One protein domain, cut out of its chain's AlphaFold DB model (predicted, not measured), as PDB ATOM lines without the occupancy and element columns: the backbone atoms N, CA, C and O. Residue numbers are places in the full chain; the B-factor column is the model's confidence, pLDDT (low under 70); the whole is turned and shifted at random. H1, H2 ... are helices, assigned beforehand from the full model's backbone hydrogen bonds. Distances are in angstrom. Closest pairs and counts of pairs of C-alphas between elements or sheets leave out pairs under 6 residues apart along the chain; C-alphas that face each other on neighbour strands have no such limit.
ATOM      1  N   GLU A   3     148.878 121.166 113.831       75.62
ATOM      2  CA  GLU A   3     149.173 120.419 112.589       75.62
ATOM      3  C   GLU A   3     149.906 119.084 112.793       75.62
ATOM      4  O   GLU A   3     149.901 118.243 111.904       75.62
ATOM      5  N   SER A   4     150.583 118.898 113.928       79.00
ATOM      6  CA  SER A   4     151.504 117.772 114.138       79.00
ATOM      7  C   SER A   4     151.064 116.838 115.259       79.00
ATOM      8  O   SER A   4     151.808 115.925 115.598       79.00
ATOM      9  N   ALA A   5     149.908 117.092 115.877       79.50
ATOM     10  CA  ALA A   5     149.510 116.421 117.110       79.50
ATOM     11  C   ALA A   5     148.154 115.707 117.029       79.50
ATOM     12  O   ALA A   5     147.650 115.295 118.065       79.50
ATOM     13  N   ASP A   6     147.577 115.584 115.827       81.00
ATOM     14  CA  ASP A   6     146.275 114.944 115.566       81.00
ATOM     15  C   ASP A   6     145.166 115.407 116.534       81.00
ATOM     16  O   ASP A   6     144.394 114.635 117.098       81.00
ATOM     17  N   MET A   7     145.140 116.718 116.789       88.06
ATOM     18  CA  MET A   7     144.232 117.364 117.730       88.06
ATOM     19  C   MET A   7     143.393 118.426 117.030       88.06
ATOM     20  O   MET A   7     143.817 119.059 116.065       88.06
ATOM     21  N   CYS A   8     142.213 118.683 117.588       87.31
ATOM     22  CA  CYS A   8     141.399 119.836 117.230       87.31
ATOM     23  C   CYS A   8     141.673 120.990 118.197       87.31
ATOM     24  O   CYS A   8     141.895 120.780 119.389       87.31
ATOM     25  N   THR A   9     141.619 122.220 117.692       88.06
ATOM     26  CA  THR A   9     141.642 123.422 118.530       88.06
ATOM     27  C   THR A   9     140.552 124.390 118.102       88.06
ATOM     28  O   THR A   9     140.047 124.333 116.979       88.06
ATOM     29  N   TRP A  10     140.241 125.326 118.987       86.75
ATOM     30  CA  TRP A  10     139.434 126.482 118.651       86.75
ATOM     31  C   TRP A  10     140.288 127.568 117.975       86.75
ATOM     32  O   TRP A  10     141.423 127.829 118.378       86.75
ATOM     33  N   CYS A  11     139.737 128.219 116.948       84.69
ATOM     34  CA  CYS A  11     140.393 129.298 116.214       84.69
ATOM     35  C   CYS A  11     139.364 130.367 115.801       84.69
ATOM     36  O   CYS A  11     138.307 130.008 115.272       84.69
ATOM     37  N   PRO A  12     139.646 131.673 115.986       87.19
ATOM     38  CA  PRO A  12     138.811 132.737 115.441       87.19
ATOM     39  C   PRO A  12     138.636 132.586 113.928       87.19
ATOM     40  O   PRO A  12     139.614 132.486 113.185       87.19
ATOM     41  N   ALA A  13     137.390 132.652 113.459       87.25
ATOM     42  CA  ALA A  13     137.047 132.428 112.055       87.25
ATOM     43  C   ALA A  13     137.904 133.220 111.036       87.25
ATOM     44  O   ALA A  13     138.302 132.621 110.036       87.25
ATOM     45  N   PRO A  14     138.258 134.507 111.250       89.06
ATOM     46  CA  PRO A  14     139.055 135.264 110.278       89.06
ATOM     47  C   PRO A  14     140.457 134.688 110.055       89.06
ATOM     48  O   PRO A  14     140.986 134.782 108.950       89.06
ATOM     49  N   LEU A  15     141.049 134.052 111.076       87.94
ATOM     50  CA  LEU A  15     142.383 133.463 110.961       87.94
ATOM     51  C   LEU A  15     142.388 132.264 110.007       87.94
ATOM     52  O   LEU A  15     143.365 132.063 109.297       87.94
ATOM     53  N   ALA A  16     141.285 131.517 109.907       86.56
ATOM     54  CA  ALA A  16     141.173 130.406 108.959       86.56
ATOM     55  C   ALA A  16     141.290 130.850 107.487       86.56
ATOM     56  O   ALA A  16     141.635 130.041 106.631       86.56
ATOM     57  N   GLY A  17     141.020 132.127 107.184       86.31
ATOM     58  CA  GLY A  17     141.198 132.702 105.849       86.31
ATOM     59  C   GLY A  17     142.638 133.105 105.522       86.31
ATOM     60  O   GLY A  17     142.908 133.500 104.387       86.31
ATOM     61  N   LEU A  18     143.558 133.033 106.490       87.44
ATOM     62  CA  LEU A  18     144.938 133.453 106.298       87.44
ATOM     63  C   LEU A  18     145.718 132.457 105.423       87.44
ATOM     64  O   LEU A  18     145.587 131.240 105.602       87.44
ATOM     65  N   PRO A  19     146.610 132.940 104.535       84.94
ATOM     66  CA  PRO A  19     147.427 132.070 103.689       84.94
ATOM     67  C   PRO A  19     148.289 131.085 104.481       84.94
ATOM     68  O   PRO A  19     148.541 129.983 104.011       84.94
ATOM     69  N   GLN A  20     148.713 131.456 105.696       85.44
ATOM     70  CA  GLN A  20     149.575 130.601 106.518       85.44
ATOM     71  C   GLN A  20     148.852 129.364 107.060       85.44
ATOM     72  O   GLN A  20     149.523 128.408 107.429       85.44
ATOM     73  N   LEU A  21     147.517 129.396 107.136       84.12
ATOM     74  CA  LEU A  21     146.688 128.304 107.660       84.12
ATOM     75  C   LEU A  21     145.903 127.589 106.550       84.12
ATOM     76  O   LEU A  21     145.511 126.431 106.705       84.12
ATOM     77  N   THR A  22     145.709 128.260 105.414       79.94
ATOM     78  CA  THR A  22     145.014 127.711 104.245       79.94
ATOM     79  C   THR A  22     145.754 126.482 103.712       79.94
ATOM     80  O   THR A  22     146.941 126.548 103.407       79.94
ATOM     81  N   GLY A  23     145.054 125.352 103.591       80.31
ATOM     82  CA  GLY A  23     145.612 124.094 103.076       80.31
ATOM     83  C   GLY A  23     146.456 123.300 104.078       80.31
ATOM     84  O   GLY A  23     146.810 122.162 103.789       80.31
ATOM     85  N   ARG A  24     146.741 123.866 105.257       85.06
ATOM     86  CA  ARG A  24     147.454 123.176 106.345       85.06
ATOM     87  C   ARG A  24     146.530 122.735 107.473       85.06
ATOM     88  O   ARG A  24     146.803 121.742 108.137       85.06
ATOM     89  N   LEU A  25     145.428 123.458 107.673       84.44
ATOM     90  CA  LEU A  25     144.389 123.139 108.647       84.44
ATOM     91  C   LEU A  25     143.026 123.038 107.961       84.44
ATOM     92  O   LEU A  25     142.729 123.784 107.026       84.44
ATOM     93  N   MET A  26     142.182 122.136 108.466       86.00
ATOM     94  CA  MET A  26     140.797 121.977 108.027       86.00
ATOM     95  C   MET A  26     139.862 122.654 109.040       86.00
ATOM     96  O   MET A  26     139.814 122.218 110.191       86.00
ATOM     97  N   PRO A  27     139.113 123.707 108.663       86.56
ATOM     98  CA  PRO A  27     138.097 124.266 109.544       86.56
ATOM     99  C   PRO A  27     136.946 123.268 109.713       86.56
ATOM    100  O   PRO A  27     136.387 122.781 108.731       86.56
ATOM    101  N   LEU A  28     136.574 122.989 110.962       87.12
ATOM    102  CA  LEU A  28     135.430 122.144 111.298       87.12
ATOM    103  C   LEU A  28     134.234 123.024 111.667       87.12
ATOM    104  O   LEU A  28     134.329 123.873 112.554       87.12
ATOM    105  N   THR A  29     133.106 122.821 110.988       83.81
ATOM    106  CA  THR A  29     131.857 123.518 111.310       83.81
ATOM    107  C   THR A  29     131.209 122.856 112.519       83.81
ATOM    108  O   THR A  29     130.831 121.685 112.460       83.81
ATOM    109  N   LEU A  30     131.071 123.609 113.609       84.25
ATOM    110  CA  LEU A  30     130.332 123.167 114.790       84.25
ATOM    111  C   LEU A  30     128.825 123.191 114.511       84.25
ATOM    112  O   LEU A  30     128.338 124.053 113.776       84.25
ATOM    113  N   ARG A  31     128.085 122.235 115.084       87.69
ATOM    114  CA  ARG A  31     126.611 122.223 115.014       87.69
ATOM    115  C   ARG A  31     126.013 123.194 116.025       87.69
ATOM    116  O   ARG A  31     124.946 123.758 115.804       87.69
ATOM    117  N   GLU A  32     126.708 123.361 117.136       86.25
ATOM    118  CA  GLU A  32     126.378 124.256 118.221       86.25
ATOM    119  C   GLU A  32     126.688 125.703 117.833       86.25
ATOM    120  O   GLU A  32     127.664 126.002 117.143       86.25
ATOM    121  N   SER A  33     125.860 126.626 118.320       82.50
ATOM    122  CA  SER A  33     126.173 128.050 118.249       82.50
ATOM    123  C   SER A  33     127.083 128.424 119.413       82.50
ATOM    124  O   SER A  33     126.796 128.089 120.560       82.50
ATOM    125  N   CYS A  34     128.165 129.139 119.120       81.88
ATOM    126  CA  CYS A  34     129.024 129.742 120.134       81.88
ATOM    127  C   CYS A  34     128.804 131.252 120.171       81.88
ATOM    128  O   CYS A  34     128.499 131.868 119.144       81.88
ATOM    129  N   ASP A  35     129.028 131.855 121.335       86.06
ATOM    130  CA  ASP A  35     129.020 133.308 121.445       86.06
ATOM    131  C   ASP A  35     130.108 133.924 120.548       86.06
ATOM    132  O   ASP A  35     131.255 133.457 120.535       86.06
ATOM    133  N   PRO A  36     129.786 134.984 119.786       84.38
ATOM    134  CA  PRO A  36     130.759 135.627 118.924       84.38
ATOM    135  C   PRO A  36     131.834 136.321 119.760       84.38
ATOM    136  O   PRO A  36     131.546 137.119 120.657       84.38
ATOM    137  N   VAL A  37     133.096 136.080 119.409       87.31
ATOM    138  CA  VAL A  37     134.228 136.774 120.024       87.31
ATOM    139  C   VAL A  37     134.248 138.231 119.570       87.31
ATOM    140  O   VAL A  37     134.209 138.525 118.374       87.31
ATOM    141  N   ARG A  38     134.320 139.154 120.535       89.00
ATOM    142  CA  ARG A  38     134.364 140.600 120.281       89.00
ATOM    143  C   ARG A  38     135.796 141.116 120.351       89.00
ATOM    144  O   ARG A  38     136.474 140.931 121.359       89.00
ATOM    145  N   LEU A  39     136.220 141.820 119.306       87.88
ATOM    146  CA  LEU A  39     137.459 142.593 119.301       87.88
ATOM    147  C   LEU A  39     137.137 144.044 119.678       87.88
ATOM    148  O   LEU A  39     136.273 144.655 119.055       87.88
ATOM    149  N   ASN A  40     137.826 144.592 120.681       90.69
ATOM    150  CA  ASN A  40     137.572 145.944 121.183       90.69
ATOM    151  C   ASN A  40     138.859 146.769 121.215       90.69
ATOM    152  O   ASN A  40     139.932 146.248 121.518       90.69
ATOM    153  N   ILE A  41     138.732 148.074 120.971       89.69
ATOM    154  CA  ILE A  41     139.789 149.046 121.257       89.69
ATOM    155  C   ILE A  41     139.599 149.502 122.702       89.69
ATOM    156  O   ILE A  41     138.546 150.030 123.055       89.69
ATOM    157  N   VAL A  42     140.607 149.277 123.540       92.50
ATOM    158  CA  VAL A  42     140.554 149.626 124.964       92.50
ATOM    159  C   VAL A  42     141.289 150.939 125.187       92.50
ATOM    160  O   VAL A  42     142.443 151.091 124.796       92.50
ATOM    161  N   THR A  43     140.624 151.885 125.844       91.25
ATOM    162  CA  THR A  43     141.199 153.178 126.222       91.25
ATOM    163  C   THR A  43     141.137 153.352 127.736       91.25
ATOM    164  O   THR A  43     140.310 152.749 128.427       91.25
ATOM    165  N   ARG A  44     142.038 154.170 128.289       92.88
ATOM    166  CA  ARG A  44     141.993 154.501 129.714       92.88
ATOM    167  C   ARG A  44     140.764 155.370 129.990       92.88
ATOM    168  O   ARG A  44     140.551 156.381 129.322       92.88
ATOM    169  N   ARG A  45     139.990 155.008 131.018       92.88
ATOM    170  CA  ARG A  45     138.842 155.798 131.491       92.88
ATOM    171  C   ARG A  45     139.278 157.245 131.779       92.88
ATOM    172  O   ARG A  45     140.291 157.450 132.443       92.88
ATOM    173  N   ASN A  46     138.503 158.216 131.292       90.69
ATOM    174  CA  ASN A  46     138.734 159.664 131.429       90.69
ATOM    175  C   ASN A  46     140.029 160.195 130.784       90.69
ATOM    176  O   ASN A  46     140.463 161.299 131.106       90.69
ATOM    177  N   SER A  47     140.658 159.438 129.881       89.38
ATOM    178  CA  SER A  47     141.784 159.949 129.097       89.38
ATOM    179  C   SER A  47     141.287 160.674 127.855       89.38
ATOM    180  O   SER A  47     140.451 160.151 127.121       89.38
ATOM    181  N   ILE A  48     141.874 161.832 127.566       92.44
ATOM    182  CA  ILE A  48     141.774 162.445 126.241       92.44
ATOM    183  C   ILE A  48     142.706 161.660 125.317       92.44
ATOM    184  O   ILE A  48     143.872 161.432 125.650       92.44
ATOM    185  N   LEU A  49     142.188 161.192 124.183       94.06
ATOM    186  CA  LEU A  49     143.007 160.534 123.170       94.06
ATOM    187  C   LEU A  49     143.888 161.571 122.474       94.06
ATOM    188  O   LEU A  49     143.417 162.640 122.089       94.06
ATOM    189  N   SER A  50     145.167 161.244 122.290       95.56
ATOM    190  CA  SER A  50     146.068 162.082 121.501       95.56
ATOM    191  C   SER A  50     145.608 162.148 120.041       95.56
ATOM    192  O   SER A  50     144.884 161.273 119.558       95.56
ATOM    193  N   ALA A  51     146.068 163.160 119.302       96.94
ATOM    194  CA  ALA A  51     145.780 163.267 117.870       96.94
ATOM    195  C   ALA A  51     146.212 162.001 117.102       96.94
ATOM    196  O   ALA A  51     145.467 161.499 116.266       96.94
ATOM    197  N   ALA A  52     147.370 161.432 117.454       96.75
ATOM    198  CA  ALA A  52     147.865 160.189 116.867       96.75
ATOM    199  C   ALA A  52     146.967 158.980 117.183       96.75
ATOM    200  O   ALA A  52     146.719 158.159 116.304       96.75
ATOM    201  N   ALA A  53     146.449 158.877 118.412       95.25
ATOM    202  CA  ALA A  53     145.547 157.791 118.790       95.25
ATOM    203  C   ALA A  53     144.214 157.867 118.030       95.25
ATOM    204  O   ALA A  53     143.746 156.851 117.523       95.25
ATOM    205  N   ASN A  54     143.638 159.067 117.888       95.12
ATOM    206  CA  ASN A  54     142.437 159.264 117.070       95.12
ATOM    207  C   ASN A  54     142.696 158.904 115.601       95.12
ATOM    208  O   ASN A  54     141.954 158.115 115.023       95.12
ATOM    209  N   ALA A  55     143.801 159.392 115.024       96.88
ATOM    210  CA  ALA A  55     144.167 159.088 113.643       96.88
ATOM    211  C   ALA A  55     144.355 157.580 113.397       96.88
ATOM    212  O   ALA A  55     143.936 157.071 112.358       96.88
ATOM    213  N   LEU A  56     144.941 156.853 114.356       96.00
ATOM    214  CA  LEU A  56     145.075 155.396 114.294       96.00
ATOM    215  C   LEU A  56     143.709 154.705 114.264       96.00
ATOM    216  O   LEU A  56     143.489 153.831 113.427       96.00
ATOM    217  N   ILE A  57     142.801 155.085 115.168       93.88
ATOM    218  CA  ILE A  57     141.455 154.506 115.245       93.88
ATOM    219  C   ILE A  57     140.706 154.766 113.934       93.88
ATOM    220  O   ILE A  57     140.193 153.828 113.327       93.88
ATOM    221  N   ASP A  58     140.721 156.004 113.442       94.31
ATOM    222  CA  ASP A  58     140.060 156.378 112.190       94.31
ATOM    223  C   ASP A  58     140.633 155.627 110.985       94.31
ATOM    224  O   ASP A  58     139.886 155.156 110.119       94.31
ATOM    225  N   ALA A  59     141.960 155.498 110.909       96.31
ATOM    226  CA  ALA A  59     142.625 154.746 109.852       96.31
ATOM    227  C   ALA A  59     142.250 153.260 109.909       96.31
ATOM    228  O   ALA A  59     141.885 152.688 108.883       96.31
ATOM    229  N   LEU A  60     142.269 152.655 111.098       93.44
ATOM    230  CA  LEU A  60     141.912 151.254 111.298       93.44
ATOM    231  C   LEU A  60     140.460 150.985 110.888       93.44
ATOM    232  O   LEU A  60     140.203 150.082 110.094       93.44
ATOM    233  N   VAL A  61     139.514 151.796 111.366       91.44
ATOM    234  CA  VAL A  61     138.090 151.663 111.019       91.44
ATOM    235  C   VAL A  61     137.879 151.798 109.513       91.44
ATOM    236  O   VAL A  61     137.130 151.021 108.914       91.44
ATOM    237  N   ARG A  62     138.561 152.754 108.875       93.00
ATOM    238  CA  ARG A  62     138.498 152.949 107.424       93.00
ATOM    239  C   ARG A  62     139.015 151.730 106.665       93.00
ATOM    240  O   ARG A  62     138.328 151.272 105.758       93.00
ATOM    241  N   GLN A  63     140.171 151.186 107.046       92.88
ATOM    242  CA  GLN A  63     140.734 149.996 106.401       92.88
ATOM    243  C   GLN A  63     139.823 148.778 106.577       92.88
ATOM    244  O   GLN A  63     139.492 148.118 105.596       92.88
ATOM    245  N   LEU A  64     139.310 148.530 107.786       90.38
ATOM    246  CA  LEU A  64     138.369 147.433 108.034       90.38
ATOM    247  C   LEU A  64     137.111 147.544 107.151       90.38
ATOM    248  O   LEU A  64     136.665 146.555 106.567       90.38
ATOM    249  N   ARG A  65     136.558 148.754 106.990       90.00
ATOM    250  CA  ARG A  65     135.406 149.008 106.102       90.00
ATOM    251  C   ARG A  65     135.733 148.801 104.622       90.00
ATOM    252  O   ARG A  65     134.880 148.327 103.876       90.00
ATOM    253  N   LEU A  66     136.939 149.167 104.191       91.88
ATOM    254  CA  LEU A  66     137.385 148.943 102.815       91.88
ATOM    255  C   LEU A  66     137.528 147.447 102.525       91.88
ATOM    256  O   LEU A  66     136.949 146.960 101.557       91.88
ATOM    257  N   HIS A  67     138.218 146.703 103.391       91.12
ATOM    258  CA  HIS A  67     138.460 145.277 103.178       91.12
ATOM    259  C   HIS A  67     137.188 144.424 103.277       91.12
ATOM    260  O   HIS A  67     137.007 143.505 102.485       91.12
ATOM    261  N   THR A  68     136.248 144.769 104.165       88.19
ATOM    262  CA  THR A  68     134.930 144.098 104.231       88.19
ATOM    263  C   THR A  68     134.078 144.286 102.975       88.19
ATOM    264  O   THR A  68     133.195 143.475 102.711       88.19
ATOM    265  N   ARG A  69     134.335 145.331 102.182       89.12
ATOM    266  CA  ARG A  69     133.652 145.602 100.906       89.12
ATOM    267  C   ARG A  69     134.475 145.194  99.683       89.12
ATOM    268  O   ARG A  69     134.017 145.372  98.556       89.12
ATOM    269  N   SER A  70     135.687 144.688  99.888       90.38
ATOM    270  CA  SER A  70     136.606 144.345  98.808       90.38
ATOM    271  C   SER A  70     136.095 143.152  98.000       90.38
ATOM    272  O   SER A  70     135.579 142.173  98.541       90.38
ATOM    273  N   ALA A  71     136.275 143.221  96.681       88.81
ATOM    274  CA  ALA A  71     136.018 142.101  95.777       88.81
ATOM    275  C   ALA A  71     137.222 141.147  95.661       88.81
ATOM    276  O   ALA A  71     137.108 140.093  95.034       88.81
ATOM    277  N   ARG A  72     138.381 141.497  96.244       92.00
ATOM    278  CA  ARG A  72     139.580 140.650  96.203       92.00
ATOM    279  C   ARG A  72     139.312 139.364  96.980       92.00
ATOM    280  O   ARG A  72     138.837 139.395  98.113       92.00
ATOM    281  N   GLN A  73     139.639 138.226  96.374       87.44
ATOM    282  CA  GLN A  73     139.349 136.915  96.957       87.44
ATOM    283  C   GLN A  73     140.031 136.715  98.320       87.44
ATOM    284  O   GLN A  73     139.441 136.121  99.218       87.44
ATOM    285  N   GLU A  74     141.252 137.226  98.479       86.44
ATOM    286  CA  GLU A  74     142.017 137.170  99.731       86.44
ATOM    287  C   GLU A  74     141.304 137.911 100.866       86.44
ATOM    288  O   GLU A  74     141.127 137.357 101.949       86.44
ATOM    289  N   ASP A  75     140.809 139.120 100.589       90.19
ATOM    290  CA  ASP A  75     140.054 139.907 101.562       90.19
ATOM    291  C   ASP A  75     138.752 139.197 101.939       90.19
ATOM    292  O   ASP A  75     138.446 139.041 103.119       90.19
ATOM    293  N   ARG A  76     138.005 138.685 100.951       89.12
ATOM    294  CA  ARG A  76     136.749 137.959 101.197       89.12
ATOM    295  C   ARG A  76     136.930 136.768 102.134       89.12
ATOM    296  O   ARG A  76     136.153 136.603 103.072       89.12
ATOM    297  N   ARG A  77     137.997 135.979 101.949       88.62
ATOM    298  CA  ARG A  77     138.304 134.823 102.813       88.62
ATOM    299  C   ARG A  77     138.442 135.202 104.289       88.62
ATOM    300  O   ARG A  77     138.116 134.388 105.148       88.62
ATOM    301  N   ILE A  78     138.883 136.412 104.601       89.62
ATOM    302  CA  ILE A  78     139.091 136.854 105.983       89.62
ATOM    303  C   ILE A  78     137.876 137.644 106.479       89.62
ATOM    304  O   ILE A  78     137.313 137.339 107.531       89.62
ATOM    305  N   PHE A  79     137.449 138.646 105.715       89.69
ATOM    306  CA  PHE A  79     136.546 139.692 106.183       89.69
ATOM    307  C   PHE A  79     135.055 139.368 106.037       89.69
ATOM    308  O   PHE A  79     134.261 139.957 106.765       89.69
ATOM    309  N   GLU A  80     134.654 138.383 105.222       87.06
ATOM    310  CA  GLU A  80     133.267 137.868 105.238       87.06
ATOM    311  C   GLU A  80     132.911 137.206 106.582       87.06
ATOM    312  O   GLU A  80     131.741 137.079 106.937       87.06
ATOM    313  N   ARG A  81     133.928 136.807 107.357       86.44
ATOM    314  CA  ARG A  81     133.794 136.147 108.664       86.44
ATOM    315  C   ARG A  81     133.780 137.132 109.837       86.44
ATOM    316  O   ARG A  81     133.777 136.705 110.990       86.44
TER     317      ARG A  81
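AT A GLANCE: This is residues 3 to 81 of the 86 residues of an uncharacterized protein of Serratia plymuthica (UniProt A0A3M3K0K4). With little regular structure, the printed part makes a wide, open loop: after short H1 the unnamed residues 18 to 50 run out to the far end, long H2 comes back, and short H3 closes the loop on H1. The 79 printed residues, 30 of them in H1, H2 and H3 in that order, are all helix in class with no named strand, and loose, with a radius of gyration of the C-alphas of 16.8 A and spans of 48 by 31 by 26 A.

HOW THE PARTS SIT: Look at H1, residues 13 to 17: it touches H3, residues 73 to 79, closest at the C-alphas of Pro 14 and Ile 78, 4.6 A. H2, residues 51 to 68, is apart from H1; its residues 67 to 68 alone touch H3, closest at the C-alphas of Thr 68 and Phe 79, 5.1 A, at a steep tilt of 58 degrees, opposite ways. Every O i to N i+4 pair of H2 is within hydrogen-bond range, against 2 of 3 in H3 and 0 of 1 in H1, where 2 of 2 O i to N i+3 pairs are.

IN THESE COORDINATES: Find C-alpha 13 at (137.047, 132.428, 112.055), where H1 begins its 7.5 A. H2 runs 25.9 A from C-alpha 51 at (145.780, 163.267, 117.870), and H3 10.0 A to C-alpha 79 at (136.546, 139.692, 106.183).

THE WHOLE: The C-alphas farthest apart, of Asp 6 and Ile 48, are 48.9 A apart. The link from H1 to H2 is long, that from H2 to H3 tight. The printed part has no cut, and no printed residue is under 70 in pLDDT.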